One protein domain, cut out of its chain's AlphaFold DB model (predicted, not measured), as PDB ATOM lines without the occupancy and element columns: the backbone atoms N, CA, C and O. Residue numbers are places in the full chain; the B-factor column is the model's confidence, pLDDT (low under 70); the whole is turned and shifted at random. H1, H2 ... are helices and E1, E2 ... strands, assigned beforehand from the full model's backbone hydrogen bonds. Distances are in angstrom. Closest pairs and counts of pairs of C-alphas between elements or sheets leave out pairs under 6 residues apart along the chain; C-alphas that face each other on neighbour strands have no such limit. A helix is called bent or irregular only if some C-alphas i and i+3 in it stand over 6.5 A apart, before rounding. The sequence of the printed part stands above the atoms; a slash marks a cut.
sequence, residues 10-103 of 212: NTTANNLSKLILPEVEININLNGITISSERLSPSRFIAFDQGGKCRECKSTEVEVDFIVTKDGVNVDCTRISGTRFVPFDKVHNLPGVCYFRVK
ATOM      1  N   ASN A  10     271.818 131.808 337.693       45.34
ATOM      2  CA  ASN A  10     271.383 130.453 337.318       45.34
ATOM      3  C   ASN A  10     271.827 130.007 335.912       45.34
ATOM      4  O   ASN A  10     272.131 128.834 335.723       45.34
ATOM      5  N   THR A  11     271.947 130.918 334.944       41.69
ATOM      6  CA  THR A  11     272.525 130.613 333.613       41.69
ATOM      7  C   THR A  11     274.057 130.716 333.627       41.69
ATOM      8  O   THR A  11     274.749 130.095 332.822       41.69
ATOM      9  N   THR A  12     274.601 131.469 334.583       52.25
ATOM     10  CA  THR A  12     276.038 131.733 334.729       52.25
ATOM     11  C   THR A  12     276.787 130.536 335.324       52.25
ATOM     12  O   THR A  12     277.940 130.306 334.972       52.25
ATOM     13  N   ALA A  13     276.140 129.724 336.168       54.00
ATOM     14  CA  ALA A  13     276.769 128.584 336.841       54.00
ATOM     15  C   ALA A  13     277.337 127.519 335.877       54.00
ATOM     16  O   ALA A  13     278.448 127.040 336.099       54.00
ATOM     17  N   ASN A  14     276.630 127.205 334.783       54.66
ATOM     18  CA  ASN A  14     277.095 126.240 333.771       54.66
ATOM     19  C   ASN A  14     278.256 126.774 332.914       54.66
ATOM     20  O   ASN A  14     279.056 125.996 332.407       54.66
ATOM     21  N   ASN A  15     278.365 128.094 332.754       61.12
ATOM     22  CA  ASN A  15     279.507 128.714 332.079       61.12
ATOM     23  C   ASN A  15     280.698 128.870 333.033       61.12
ATOM     24  O   ASN A  15     281.847 128.702 332.633       61.12
ATOM     25  N   LEU A  16     280.432 129.138 334.314       64.31
ATOM     26  CA  LEU A  16     281.453 129.233 335.353       64.31
ATOM     27  C   LEU A  16     282.158 127.899 335.583       64.31
ATOM     28  O   LEU A  16     283.372 127.890 335.741       64.31
ATOM     29  N   SER A  17     281.443 126.771 335.562       65.88
ATOM     30  CA  SER A  17     282.083 125.455 335.676       65.88
ATOM     31  C   SER A  17     283.055 125.184 334.523       65.88
ATOM     32  O   SER A  17     284.172 124.747 334.790       65.88
ATOM     33  N   LYS A  18     282.697 125.548 333.281       67.44
ATOM     34  CA  LYS A  18     283.589 125.481 332.103       67.44
ATOM     35  C   LYS A  18     284.785 126.445 332.199       67.44
ATOM     36  O   LYS A  18     285.883 126.159 331.725       67.44
ATOM     37  N   LEU A  19     284.600 127.588 332.864       67.81
ATOM     38  CA  LEU A  19     285.680 128.524 333.204       67.81
ATOM     39  C   LEU A  19     286.597 128.002 334.325       67.81
ATOM     40  O   LEU A  19     287.763 128.390 334.382       67.81
ATOM     41  N   ILE A  20     286.111 127.130 335.207       73.75
ATOM     42  CA  ILE A  20     286.885 126.576 336.328       73.75
ATOM     43  C   ILE A  20     287.677 125.344 335.889       73.75
ATOM     44  O   ILE A  20     288.884 125.287 336.118       73.75
ATOM     45  N   LEU A  21     287.019 124.390 335.228       76.25
ATOM     46  CA  LEU A  21     287.631 123.173 334.704       76.25
ATOM     47  C   LEU A  21     287.421 123.131 333.187       76.25
ATOM     48  O   LEU A  21     286.282 122.971 332.747       76.25
ATOM     49  N   PRO A  22     288.486 123.307 332.385       85.56
ATOM     50  CA  PRO A  22     288.361 123.203 330.942       85.56
ATOM     51  C   PRO A  22     287.970 121.787 330.533       85.56
ATOM     52  O   PRO A  22     288.430 120.807 331.118       85.56
ATOM     53  N   GLU A  23     287.171 121.696 329.477       88.69
ATOM     54  CA  GLU A  23     286.972 120.439 328.768       88.69
ATOM     55  C   GLU A  23     288.275 120.097 328.027       88.69
ATOM     56  O   GLU A  23     288.869 120.935 327.333       88.69
ATOM     57  N   VAL A  24     288.756 118.876 328.250       93.88
ATOM     58  CA  VAL A  24     289.972 118.334 327.645       93.88
ATOM     59  C   VAL A  24     289.582 117.063 326.911       93.88
ATOM     60  O   VAL A  24     288.978 116.165 327.492       93.88
ATOM     61  N   GLU A  25     289.937 116.997 325.638       95.44
ATOM     62  CA  GLU A  25     289.774 115.825 324.797       95.44
ATOM     63  C   GLU A  25     291.141 115.147 324.640       95.44
ATOM     64  O   GLU A  25     292.157 115.789 324.356       95.44
ATOM     65  N   ILE A  26     291.170 113.835 324.873       95.81
ATOM     66  CA  ILE A  26     292.383 113.020 324.839       95.81
ATOM     67  C   ILE A  26     292.199 111.962 323.760       95.81
ATOM     68  O   ILE A  26     291.390 111.048 323.903       95.81
ATOM     69  N   ASN A  27     292.971 112.086 322.685       95.62
ATOM     70  CA  ASN A  27     292.970 111.155 321.564       95.62
ATOM     71  C   ASN A  27     294.243 110.308 321.601       95.62
ATOM     72  O   ASN A  27     295.356 110.832 321.532       95.62
ATOM     73  N   ILE A  28     294.084 108.991 321.712       92.94
ATOM     74  CA  ILE A  28     295.194 108.046 321.864       92.94
ATOM     75  C   ILE A  28     295.398 107.296 320.549       92.94
ATOM     76  O   ILE A  28     294.487 106.648 320.043       92.94
ATOM     77  N   ASN A  29     296.621 107.352 320.024       91.44
ATOM     78  CA  ASN A  29     297.050 106.637 318.826       91.44
ATOM     79  C   ASN A  29     298.228 105.709 319.153       91.44
ATOM     80  O   ASN A  29     298.860 105.826 320.196       91.44
ATOM     81  N   LEU A  30     298.608 104.839 318.211       88.06
ATOM     82  CA  LEU A  30     299.744 103.910 318.368       88.06
ATOM     83  C   LEU A  30     301.099 104.593 318.640       88.06
ATOM     84  O   LEU A  30     302.031 103.945 319.121       88.06
ATOM     85  N   ASN A  31     301.209 105.879 318.308       90.75
ATOM     86  CA  ASN A  31     302.438 106.660 318.426       90.75
ATOM     87  C   ASN A  31     302.469 107.548 319.677       90.75
ATOM     88  O   ASN A  31     303.537 108.044 320.034       90.75
ATOM     89  N   GLY A  32     301.323 107.805 320.310       93.69
ATOM     90  CA  GLY A  32     301.246 108.761 321.406       93.69
ATOM     91  C   GLY A  32     299.846 109.290 321.681       93.69
ATOM     92  O   GLY A  32     298.850 108.815 321.133       93.69
ATOM     93  N   ILE A  33     299.801 110.318 322.521       96.00
ATOM     94  CA  ILE A  33     298.589 110.948 323.037       96.00
ATOM     95  C   ILE A  33     298.501 112.365 322.480       96.00
ATOM     96  O   ILE A  33     299.439 113.149 322.602       96.00
ATOM     97  N   THR A  34     297.367 112.710 321.885       97.50
ATOM     98  CA  THR A  34     297.045 114.081 321.478       97.50
ATOM     99  C   THR A  34     296.060 114.672 322.470       97.50
ATOM    100  O   THR A  34     295.012 114.086 322.719       97.50
ATOM    101  N   ILE A  35     296.394 115.836 323.017       97.12
ATOM    102  CA  ILE A  35     295.554 116.574 323.956       97.12
ATOM    103  C   ILE A  35     295.025 117.820 323.251       97.12
ATOM    104  O   ILE A  35     295.804 118.696 322.855       97.12
ATOM    105  N   SER A  36     293.705 117.894 323.108       96.69
ATOM    106  CA  SER A  36     292.966 119.056 322.608       96.69
ATOM    107  C   SER A  36     292.168 119.699 323.741       96.69
ATOM    108  O   SER A  36     291.613 119.041 324.615       96.69
ATOM    109  N   SER A  37     292.120 121.026 323.747       93.94
ATOM    110  CA  SER A  37     291.262 121.804 324.641       93.94
ATOM    111  C   SER A  37     291.071 123.189 324.038       93.94
ATOM    112  O   SER A  37     291.939 123.671 323.317       93.94
ATOM    113  N   GLU A  38     289.992 123.887 324.385       91.81
ATOM    114  CA  GLU A  38     289.801 125.298 324.013       91.81
ATOM    115  C   GLU A  38     290.942 126.204 324.533       91.81
ATOM    116  O   GLU A  38     291.236 127.264 323.972       91.81
ATOM    117  N   ARG A  39     291.626 125.766 325.600       89.81
ATOM    118  CA  ARG A  39     292.785 126.455 326.186       89.81
ATOM    119  C   ARG A  39     294.131 126.074 325.557       89.81
ATOM    120  O   ARG A  39     295.146 126.627 325.980       89.81
ATOM    121  N   LEU A  40     294.143 125.158 324.586       93.12
ATOM    122  CA  LEU A  40     295.328 124.710 323.847       93.12
ATOM    123  C   LEU A  40     295.157 125.032 322.364       93.12
ATOM    124  O   LEU A  40     294.301 124.464 321.689       93.12
ATOM    125  N   SER A  41     295.979 125.936 321.839       91.06
ATOM    126  CA  SER A  41     295.994 126.252 320.412       91.06
ATOM    127  C   SER A  41     297.439 126.450 319.944       91.06
ATOM    128  O   SER A  41     298.006 127.524 320.158       91.06
ATOM    129  N   PRO A  42     298.058 125.441 319.298       94.12
ATOM    130  CA  PRO A  42     297.480 124.174 318.827       94.12
ATOM    131  C   PRO A  42     297.386 123.078 319.907       94.12
ATOM    132  O   PRO A  42     298.008 123.167 320.967       94.12
ATOM    133  N   SER A  43     296.658 121.999 319.593       96.12
ATOM    134  CA  SER A  43     296.691 120.743 320.354       96.12
ATOM    135  C   SER A  43     298.127 120.254 320.559       96.12
ATOM    136  O   SER A  43     299.001 120.452 319.708       96.12
ATOM    137  N   ARG A  44     298.380 119.589 321.686       96.19
ATOM    138  CA  ARG A  44     299.722 119.119 322.059       96.19
ATOM    139  C   ARG A  44     299.811 117.610 321.883       96.19
ATOM    140  O   ARG A  44     298.911 116.886 322.297       96.19
ATOM    141  N   PHE A  45     300.898 117.145 321.277       96.88
ATOM    142  CA  PHE A  45     301.170 115.723 321.090       96.88
ATOM    143  C   PHE A  45     302.274 115.269 322.045       96.88
ATOM    144  O   PHE A  45     303.346 115.875 322.090       96.88
ATOM    145  N   ILE A  46     302.011 114.199 322.788       95.62
ATOM    146  CA  ILE A  46     302.968 113.512 323.649       95.62
ATOM    147  C   ILE A  46     303.281 112.167 323.001       95.62
ATOM    148  O   ILE A  46     302.421 111.287 322.939       95.62
ATOM    149  N   ALA A  47     304.504 112.007 322.506       94.88
ATOM    150  CA  ALA A  47     304.951 110.742 321.942       94.88
ATOM    151  C   ALA A  47     305.110 109.681 323.040       94.88
ATOM    152  O   ALA A  47     305.533 109.994 324.154       94.88
ATOM    153  N   PHE A  48     304.805 108.425 322.711       93.94
ATOM    154  CA  PHE A  48     305.199 107.300 323.553       93.94
ATOM    155  C   PHE A  48     306.705 107.073 323.472       93.94
ATOM    156  O   PHE A  48     307.294 107.188 322.396       93.94
ATOM    157  N   ASP A  49     307.305 106.658 324.586       89.75
ATOM    158  CA  ASP A  49     308.705 106.227 324.587       89.75
ATOM    159  C   ASP A  49     308.846 104.888 323.848       89.75
ATOM    160  O   ASP A  49     309.846 104.625 323.180       89.75
ATOM    161  N   GLN A  50     307.804 104.052 323.922       82.75
ATOM    162  CA  GLN A  50     307.693 102.789 323.197       82.75
ATOM    163  C   GLN A  50     306.443 102.784 322.302       82.75
ATOM    164  O   GLN A  50     305.353 102.365 322.705       82.75
ATOM    165  N   GLY A  51     306.602 103.265 321.067       81.06
ATOM    166  CA  GLY A  51     305.547 103.227 320.049       81.06
ATOM    167  C   GLY A  51     305.247 101.809 319.538       81.06
ATOM    168  O   GLY A  51     306.108 100.928 319.544       81.06
ATOM    169  N   GLY A  52     304.026 101.592 319.042       80.31
ATOM    170  CA  GLY A  52     303.629 100.330 318.402       80.31
ATOM    171  C   GLY A  52     303.101  99.272 319.375       80.31
ATOM    172  O   GLY A  52     302.366  99.588 320.298       80.31
ATOM    173  N   LYS A  53     303.394  97.987 319.152       80.44
ATOM    174  CA  LYS A  53     302.991  96.905 320.073       80.44
ATOM    175  C   LYS A  53     304.062  96.716 321.141       80.44
ATOM    176  O   LYS A  53     305.247  96.786 320.818       80.44
ATOM    177  N   CYS A  54     303.659  96.429 322.380       76.25
ATOM    178  CA  CYS A  54     304.625  96.056 323.411       76.25
ATOM    179  C   CYS A  54     305.421  94.825 322.942       76.25
ATOM    180  O   CYS A  54     304.832  93.858 322.454       76.25
ATOM    181  N   ARG A  55     306.754  94.853 323.059       76.06
ATOM    182  CA  ARG A  55     307.603  93.732 322.614       76.06
ATOM    183  C   ARG A  55     307.413  92.476 323.461       76.06
ATOM    184  O   ARG A  55     307.543  91.379 322.927       76.06
ATOM    185  N   GLU A  56     307.095  92.641 324.741       79.94
ATOM    186  CA  GLU A  56     307.013  91.540 325.704       79.94
ATOM    187  C   GLU A  56     305.633  90.881 325.689       79.94
ATOM    188  O   GLU A  56     305.517  89.690 325.415       79.94
ATOM    189  N   CYS A  57     304.567  91.659 325.898       79.50
ATOM    190  CA  CYS A  57     303.206  91.120 325.987       79.50
ATOM    191  C   CYS A  57     302.422  91.167 324.667       79.50
ATOM    192  O   CYS A  57     301.301  90.672 324.608       79.50
ATOM    193  N   LYS A  58     302.967  91.783 323.604       82.31
ATOM    194  CA  LYS A  58     302.285  92.020 322.310       82.31
ATOM    195  C   LYS A  58     300.971  92.810 322.410       82.31
ATOM    196  O   LYS A  58     300.303  92.978 321.388       82.31
ATOM    197  N   SER A  59     300.634  93.336 323.590       79.75
ATOM    198  CA  SER A  59     299.420  94.114 323.804       79.75
ATOM    199  C   SER A  59     299.507  95.481 323.118       79.75
ATOM    200  O   SER A  59     300.565  96.127 323.038       79.75
ATOM    201  N   THR A  60     298.366  95.907 322.587       82.06
ATOM    202  CA  THR A  60     298.108  97.260 322.077       82.06
ATOM    203  C   THR A  60     297.392  98.129 323.099       82.06
ATOM    204  O   THR A  60     297.167  99.302 322.825       82.06
ATOM    205  N   GLU A  61     297.038  97.572 324.256       84.69
ATOM    206  CA  GLU A  61     296.368  98.316 325.313       84.69
ATOM    207  C   GLU A  61     297.331  99.348 325.907       84.69
ATOM    208  O   GLU A  61     298.558  99.155 325.964       84.69
ATOM    209  N   VAL A  62     296.757 100.495 326.250       88.31
ATOM    210  CA  VAL A  62     297.432 101.632 326.865       88.31
ATOM    211  C   VAL A  62     296.509 102.122 327.962       88.31
ATOM    212  O   VAL A  62     295.364 102.479 327.687       88.31
ATOM    213  N   GLU A  63     297.009 102.139 329.187       90.56
ATOM    214  CA  GLU A  63     296.315 102.757 330.310       90.56
ATOM    215  C   GLU A  63     296.803 104.196 330.410       90.56
ATOM    216  O   GLU A  63     298.012 104.458 330.365       90.56
ATOM    217  N   VAL A  64     295.853 105.126 330.467       93.19
ATOM    218  CA  VAL A  64     296.123 106.558 330.545       93.19
ATOM    219  C   VAL A  64     295.319 107.125 331.700       93.19
ATOM    220  O   VAL A  64     294.093 107.196 331.628       93.19
ATOM    221  N   ASP A  65     296.033 107.575 332.722       95.62
ATOM    222  CA  ASP A  65     295.483 108.337 333.831       95.62
ATOM    223  C   ASP A  65     295.807 109.814 333.629       95.62
ATOM    224  O   ASP A  65     296.867 110.192 333.125       95.62
ATOM    225  N   PHE A  66     294.885 110.693 334.007       95.06
ATOM    226  CA  PHE A  66     295.112 112.123 333.855       95.06
ATOM    227  C   PHE A  66     294.471 112.937 334.968       95.06
ATOM    228  O   PHE A  66     293.417 112.606 335.512       95.06
ATOM    229  N   ILE A  67     295.116 114.055 335.280       93.50
ATOM    230  CA  ILE A  67     294.636 115.047 336.234       93.50
ATOM    231  C   ILE A  67     294.583 116.387 335.511       93.50
ATOM    232  O   ILE A  67     295.614 116.960 335.149       93.50
ATOM    233  N   VAL A  68     293.370 116.904 335.319       91.38
ATOM    234  CA  VAL A  68     293.157 118.250 334.781       91.38
ATOM    235  C   VAL A  68     293.250 119.255 335.922       91.38
ATOM    236  O   VAL A  68     292.527 119.172 336.913       91.38
ATOM    237  N   THR A  69     294.146 120.221 335.775       88.31
ATOM    238  CA  THR A  69     294.323 121.337 336.708       88.31
ATOM    239  C   THR A  69     293.904 122.644 336.038       88.31
ATOM    240  O   THR A  69     293.580 122.671 334.854       88.31
ATOM    241  N   LYS A  70     293.914 123.761 336.775       85.19
ATOM    242  CA  LYS A  70     293.634 125.080 336.179       85.19
ATOM    243  C   LYS A  70     294.702 125.516 335.160       85.19
ATOM    244  O   LYS A  70     294.379 126.268 334.241       85.19
ATOM    245  N   ASP A  71     295.938 125.044 335.342       89.56
ATOM    246  CA  ASP A  71     297.132 125.499 334.620       89.56
ATOM    247  C   ASP A  71     297.512 124.554 333.473       89.56
ATOM    248  O   ASP A  71     298.232 124.947 332.560       89.56
ATOM    249  N   GLY A  72     297.038 123.308 333.501       93.00
ATOM    250  CA  GLY A  72     297.377 122.302 332.501       93.00
ATOM    251  C   GLY A  72     296.857 120.911 332.838       93.00
ATOM    252  O   GLY A  72     296.078 120.722 333.775       93.00
ATOM    253  N   VAL A  73     297.332 119.922 332.090       95.38
ATOM    254  CA  VAL A  73     296.975 118.507 332.249       95.38
ATOM    255  C   VAL A  73     298.221 117.723 332.638       95.38
ATOM    256  O   VAL A  73     299.226 117.771 331.934       95.38
ATOM    257  N   ASN A  74     298.156 116.999 333.753       96.56
ATOM    258  CA  ASN A  74     299.126 115.954 334.061       96.56
ATOM    259  C   ASN A  74     298.625 114.649 333.456       96.56
ATOM    260  O   ASN A  74     297.497 114.253 333.735       96.56
ATOM    261  N   VAL A  75     299.454 114.004 332.648       96.62
ATOM    262  CA  VAL A  75     299.159 112.711 332.032       96.62
ATOM    263  C   VAL A  75     300.166 111.694 332.535       96.62
ATOM    264  O   VAL A  75     301.374 111.929 332.465       96.62
ATOM    265  N   ASP A  76     299.653 110.576 333.024       96.12
ATOM    266  CA  ASP A  76     300.413 109.384 333.354       96.12
ATOM    267  C   ASP A  76     299.978 108.250 332.424       96.12
ATOM    268  O   ASP A  76     298.801 108.102 332.091       96.12
ATOM    269  N   CYS A  77     300.944 107.505 331.908       93.81
ATOM    270  CA  CYS A  77     300.691 106.506 330.882       93.81
ATOM    271  C   CYS A  77     301.716 105.395 330.992       93.81
ATOM    272  O   CYS A  77     302.915 105.656 331.046       93.81
ATOM    273  N   THR A  78     301.264 104.148 330.895       91.44
ATOM    274  CA  THR A  78     302.140 102.969 330.998       91.44
ATOM    275  C   THR A  78     303.227 102.899 329.920       91.44
ATOM    276  O   THR A  78     304.188 102.144 330.056       91.44
ATOM    277  N   ARG A  79     303.110 103.691 328.844       89.88
ATOM    278  CA  ARG A  79     304.068 103.764 327.721       89.88
ATOM    279  C   ARG A  79     304.944 105.013 327.712       89.88
ATOM    280  O   ARG A  79     305.717 105.205 326.770       89.88
ATOM    281  N   ILE A  80     304.795 105.867 328.718       92.38
ATOM    282  CA  ILE A  80     305.597 107.071 328.908       92.38
ATOM    283  C   ILE A  80     306.318 106.924 330.244       92.38
ATOM    284  O   ILE A  80     305.740 106.525 331.249       92.38
ATOM    285  N   SER A  81     307.606 107.226 330.266       91.88
ATOM    286  CA  SER A  81     308.392 107.205 331.485       91.88
ATOM    287  C   SER A  81     308.005 108.399 332.357       91.88
ATOM    288  O   SER A  81     308.393 109.542 332.096       91.88
ATOM    289  N   GLY A  82     307.224 108.104 333.396       92.56
ATOM    290  CA  GLY A  82     306.754 109.068 334.384       92.56
ATOM    291  C   GLY A  82     305.643 109.990 333.883       92.56
ATOM    292  O   GLY A  82     305.159 109.897 332.756       92.56
ATOM    293  N   THR A  83     305.254 110.929 334.744       94.94
ATOM    294  CA  THR A  83     304.172 111.876 334.466       94.94
ATOM    295  C   THR A  83     304.640 113.011 333.554       94.94
ATOM    296  O   THR A  83     305.680 113.637 333.784       94.94
ATOM    297  N   ARG A  84     303.842 113.342 332.535       95.62
ATOM    298  CA  ARG A  84     304.063 114.497 331.655       95.62
ATOM    299  C   ARG A  84     303.053 115.592 331.953       95.62
ATOM    300  O   ARG A  84     301.848 115.359 331.935       95.62
ATOM    301  N   PHE A  85     303.555 116.802 332.174       96.69
ATOM    302  CA  PHE A  85     302.720 117.987 332.328       96.69
ATOM    303  C   PHE A  85     302.601 118.740 331.003       96.69
ATOM    304  O   PHE A  85     303.609 119.081 330.381       96.69
ATOM    305  N   VAL A  86     301.367 119.027 330.595       96.31
ATOM    306  CA  VAL A  86     301.041 119.841 329.422       96.31
ATOM    307  C   VAL A  86     300.395 121.146 329.885       96.31
ATOM    308  O   VAL A  86     299.237 121.121 330.311       96.31
ATOM    309  N   PRO A  87     301.112 122.282 329.819       95.56
ATOM    310  CA  PRO A  87     300.572 123.570 330.233       95.56
ATOM    311  C   PRO A  87     299.534 124.080 329.231       95.56
ATOM    312  O   PRO A  87     299.688 123.912 328.021       95.56
ATOM    313  N   PHE A  88     298.495 124.740 329.738       94.31
ATOM    314  CA  PHE A  88     297.534 125.473 328.922       94.31
ATOM    315  C   PHE A  88     298.113 126.803 328.439       94.31
ATOM    316  O   PHE A  88     298.820 127.486 329.176       94.31
ATOM    317  N   ASP A  89     297.755 127.211 327.218       93.50
ATOM    318  CA  ASP A  89     298.181 128.502 326.668       93.50
ATOM    319  C   ASP A  89     297.370 129.656 327.289       93.50
ATOM    320  O   ASP A  89     297.863 130.771 327.456       93.50
ATOM    321  N   LYS A  90     296.108 129.386 327.653       89.50
ATOM    322  CA  LYS A  90     295.206 130.342 328.310       89.50
ATOM    323  C   LYS A  90     294.861 129.860 329.714       89.50
ATOM    324  O   LYS A  90     294.155 128.868 329.870       89.50
ATOM    325  N   VAL A  91     295.295 130.598 330.735       85.94
ATOM    326  CA  VAL A  91     294.959 130.318 332.139       85.94
ATOM    327  C   VAL A  91     293.966 131.360 332.642       85.94
ATOM    328  O   VAL A  91     294.242 132.559 332.644       85.94
ATOM    329  N   HIS A  92     292.794 130.904 333.084       81.25
ATOM    330  CA  HIS A  92     291.816 131.766 333.739       81.25
ATOM    331  C   HIS A  92     292.070 131.772 335.243       81.25
ATOM    332  O   HIS A  92     291.931 130.750 335.916       81.25
ATOM    333  N   ASN A  93     292.424 132.939 335.777       73.75
ATOM    334  CA  ASN A  93     292.527 133.121 337.216       73.75
ATOM    335  C   ASN A  93     291.128 133.138 337.824       73.75
ATOM    336  O   ASN A  93     290.318 134.021 337.542       73.75
ATOM    337  N   LEU A  94     290.857 132.150 338.670       70.81
ATOM    338  CA  LEU A  94     289.658 132.146 339.486       70.81
ATOM    339  C   LEU A  94     289.808 133.185 340.602       70.81
ATOM    340  O   LEU A  94     290.897 133.310 341.171       70.81
ATOM    341  N   PRO A  95     288.747 133.939 340.927       70.81
ATOM    342  CA  PRO A  95     288.780 134.848 342.062       70.81
ATOM    343  C   PRO A  95     289.118 134.067 343.341       70.81
ATOM    344  O   PRO A  95     288.608 132.970 343.555       70.81
ATOM    345  N   GLY A  96     289.966 134.630 344.209       64.50
ATOM    346  CA  GLY A  96     290.540 133.949 345.387       64.50
ATOM    347  C   GLY A  96     289.549 133.514 346.479       64.50
ATOM    348  O   GLY A  96     289.966 133.109 347.556       64.50
ATOM    349  N   VAL A  97     288.243 133.596 346.218       66.19
ATOM    350  CA  VAL A  97     287.155 133.245 347.141       66.19
ATOM    351  C   VAL A  97     286.341 132.045 346.629       66.19
ATOM    352  O   VAL A  97     285.156 131.908 346.923       66.19
ATOM    353  N   CYS A  98     286.952 131.168 345.828       66.56
ATOM    354  CA  CYS A  98     286.310 129.944 345.344       66.56
ATOM    355  C   CYS A  98     286.459 128.786 346.348       66.56
ATOM    356  O   CYS A  98     287.489 128.637 347.003       66.56
ATOM    357  N   TYR A  99     285.446 127.923 346.446       75.44
ATOM    358  CA  TYR A  99     285.489 126.687 347.229       75.44
ATOM    359  C   TYR A  99     284.792 125.547 346.480       75.44
ATOM    360  O   TYR A  99     283.779 125.752 345.810       75.44
ATOM    361  N   PHE A 100     285.313 124.331 346.623       76.88
ATOM    362  CA  PHE A 100     284.657 123.113 346.166       76.88
ATOM    363  C   PHE A 100     283.686 122.636 347.240       76.88
ATOM    364  O   PHE A 100     284.084 122.272 348.344       76.88
ATOM    365  N   ARG A 101     282.393 122.638 346.926       81.38
ATOM    366  CA  ARG A 101     281.358 122.133 347.830       81.38
ATOM    367  C   ARG A 101     281.117 120.649 347.566       81.38
ATOM    368  O   ARG A 101     280.376 120.297 346.653       81.38
ATOM    369  N   VAL A 102     281.700 119.789 348.393       85.38
ATOM    370  CA  VAL A 102     281.479 118.338 348.354       85.38
ATOM    371  C   VAL A 102     280.238 118.006 349.181       85.38
ATOM    372  O   VAL A 102     280.160 118.349 350.362       85.38
ATOM    373  N   LYS A 103     279.247 117.352 348.568       89.69
ATOM    374  CA  LYS A 103     278.047 116.861 349.260       89.69
ATOM    375  C   LYS A 103     278.084 115.335 349.325       89.69
ATOM    376  O   LYS A 103     278.142 114.692 348.285       89.69
TER     377      LYS A 103
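What this domain is: This is residues 10 to 103 of the 212 residues of the protein "Hypothetical protein" of Meloidogyne enterolobii (UniProt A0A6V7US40). A small sandwich of two three-stranded sheets, E1 E2 E3 and E4 E5 E6, makes the body, with the strands of the one running at 18 degrees to those of the other. The long loop of residues 48 to 63 passes from one sheet to the other at one end of the body, and H1 and E7 lie toward the opposite end, where residues 10 to 15 of H1 stick out. The printed part has 94 residues, with one named helix and seven named strands in the order H1 E1 E2 E3 E4 E5 E6 E7; both sheets are antiparallel, and the class is mixed, helices and strands. The whole is loose, with a radius of gyration of the C-alphas of 16.2 A, and elongated, spanning 53 by 33 by 22 A.

Where its parts are: H1, residues 10 to 20, begins with C-alpha 10 at (271.383, 130.453, 337.318) and is 16.0 A long. It is neither bent nor irregular, but only just: C-alphas 11 and 14 are 6.3 A apart. E1 is residues 24 to 29, 16.3 A; E2 is residues 32 to 37, 16.7 A; E3 is residues 40 to 47, 17.1 A. E4, residues 64 to 68, begins at (296.123, 106.558, 330.545) and is 12.8 A long. E5 is residues 72 to 77, 16.2 A; E6 is residues 84 to 87, 9.8 A. E7, residues 99 to 103, is 12.5 A long and ends with C-alpha 103 at (278.047, 116.861, 349.260).

How they stand to each other: H1 is not on either sheet; 4 of its 7 O i to N i+4 pairs are within hydrogen-bond range. E1, E2 and E3 form a meander, each strand the antiparallel neighbour of the one before. In the hairpin E1 and E2, N 27 and O 34 are 2.9 A apart; in the hairpin E2 and E3, N 35 and O 44 are 2.8 A apart. E4, E5 and E6 form a second meander. In the hairpin E4 and E5, N 67 and O 74 are 2.8 A apart; in the hairpin E5 and E6, N 75 and O 84 are 2.8 A apart. The two sheets form a sandwich, two sheets face to face: the parts of them that face each other are 10.4 A centre to centre, and the best planes of these parts are 6 degrees apart. The closest C-alphas of E3 and E6 are those of Arg 44 and Val 86, 7.5 A; those of E1 and E4 are of Val 24 and Val 68, 7.8 A. E2 and E5 are near each other, with 6 pairs of C-alphas within 10 A. E7 pairs with no named strand and is apart from H1.

The domain as a whole: The two C-alphas farthest apart are those of Asn 10 and Glu 56, 54.0 A. The printed part has no cut. The links E3 to E4, 16 residues, and E6 to E7, 11 residues, are long. The mean pLDDT of the printed part is 85.0; residues 10 to 19 and 96 to 98 are under 70.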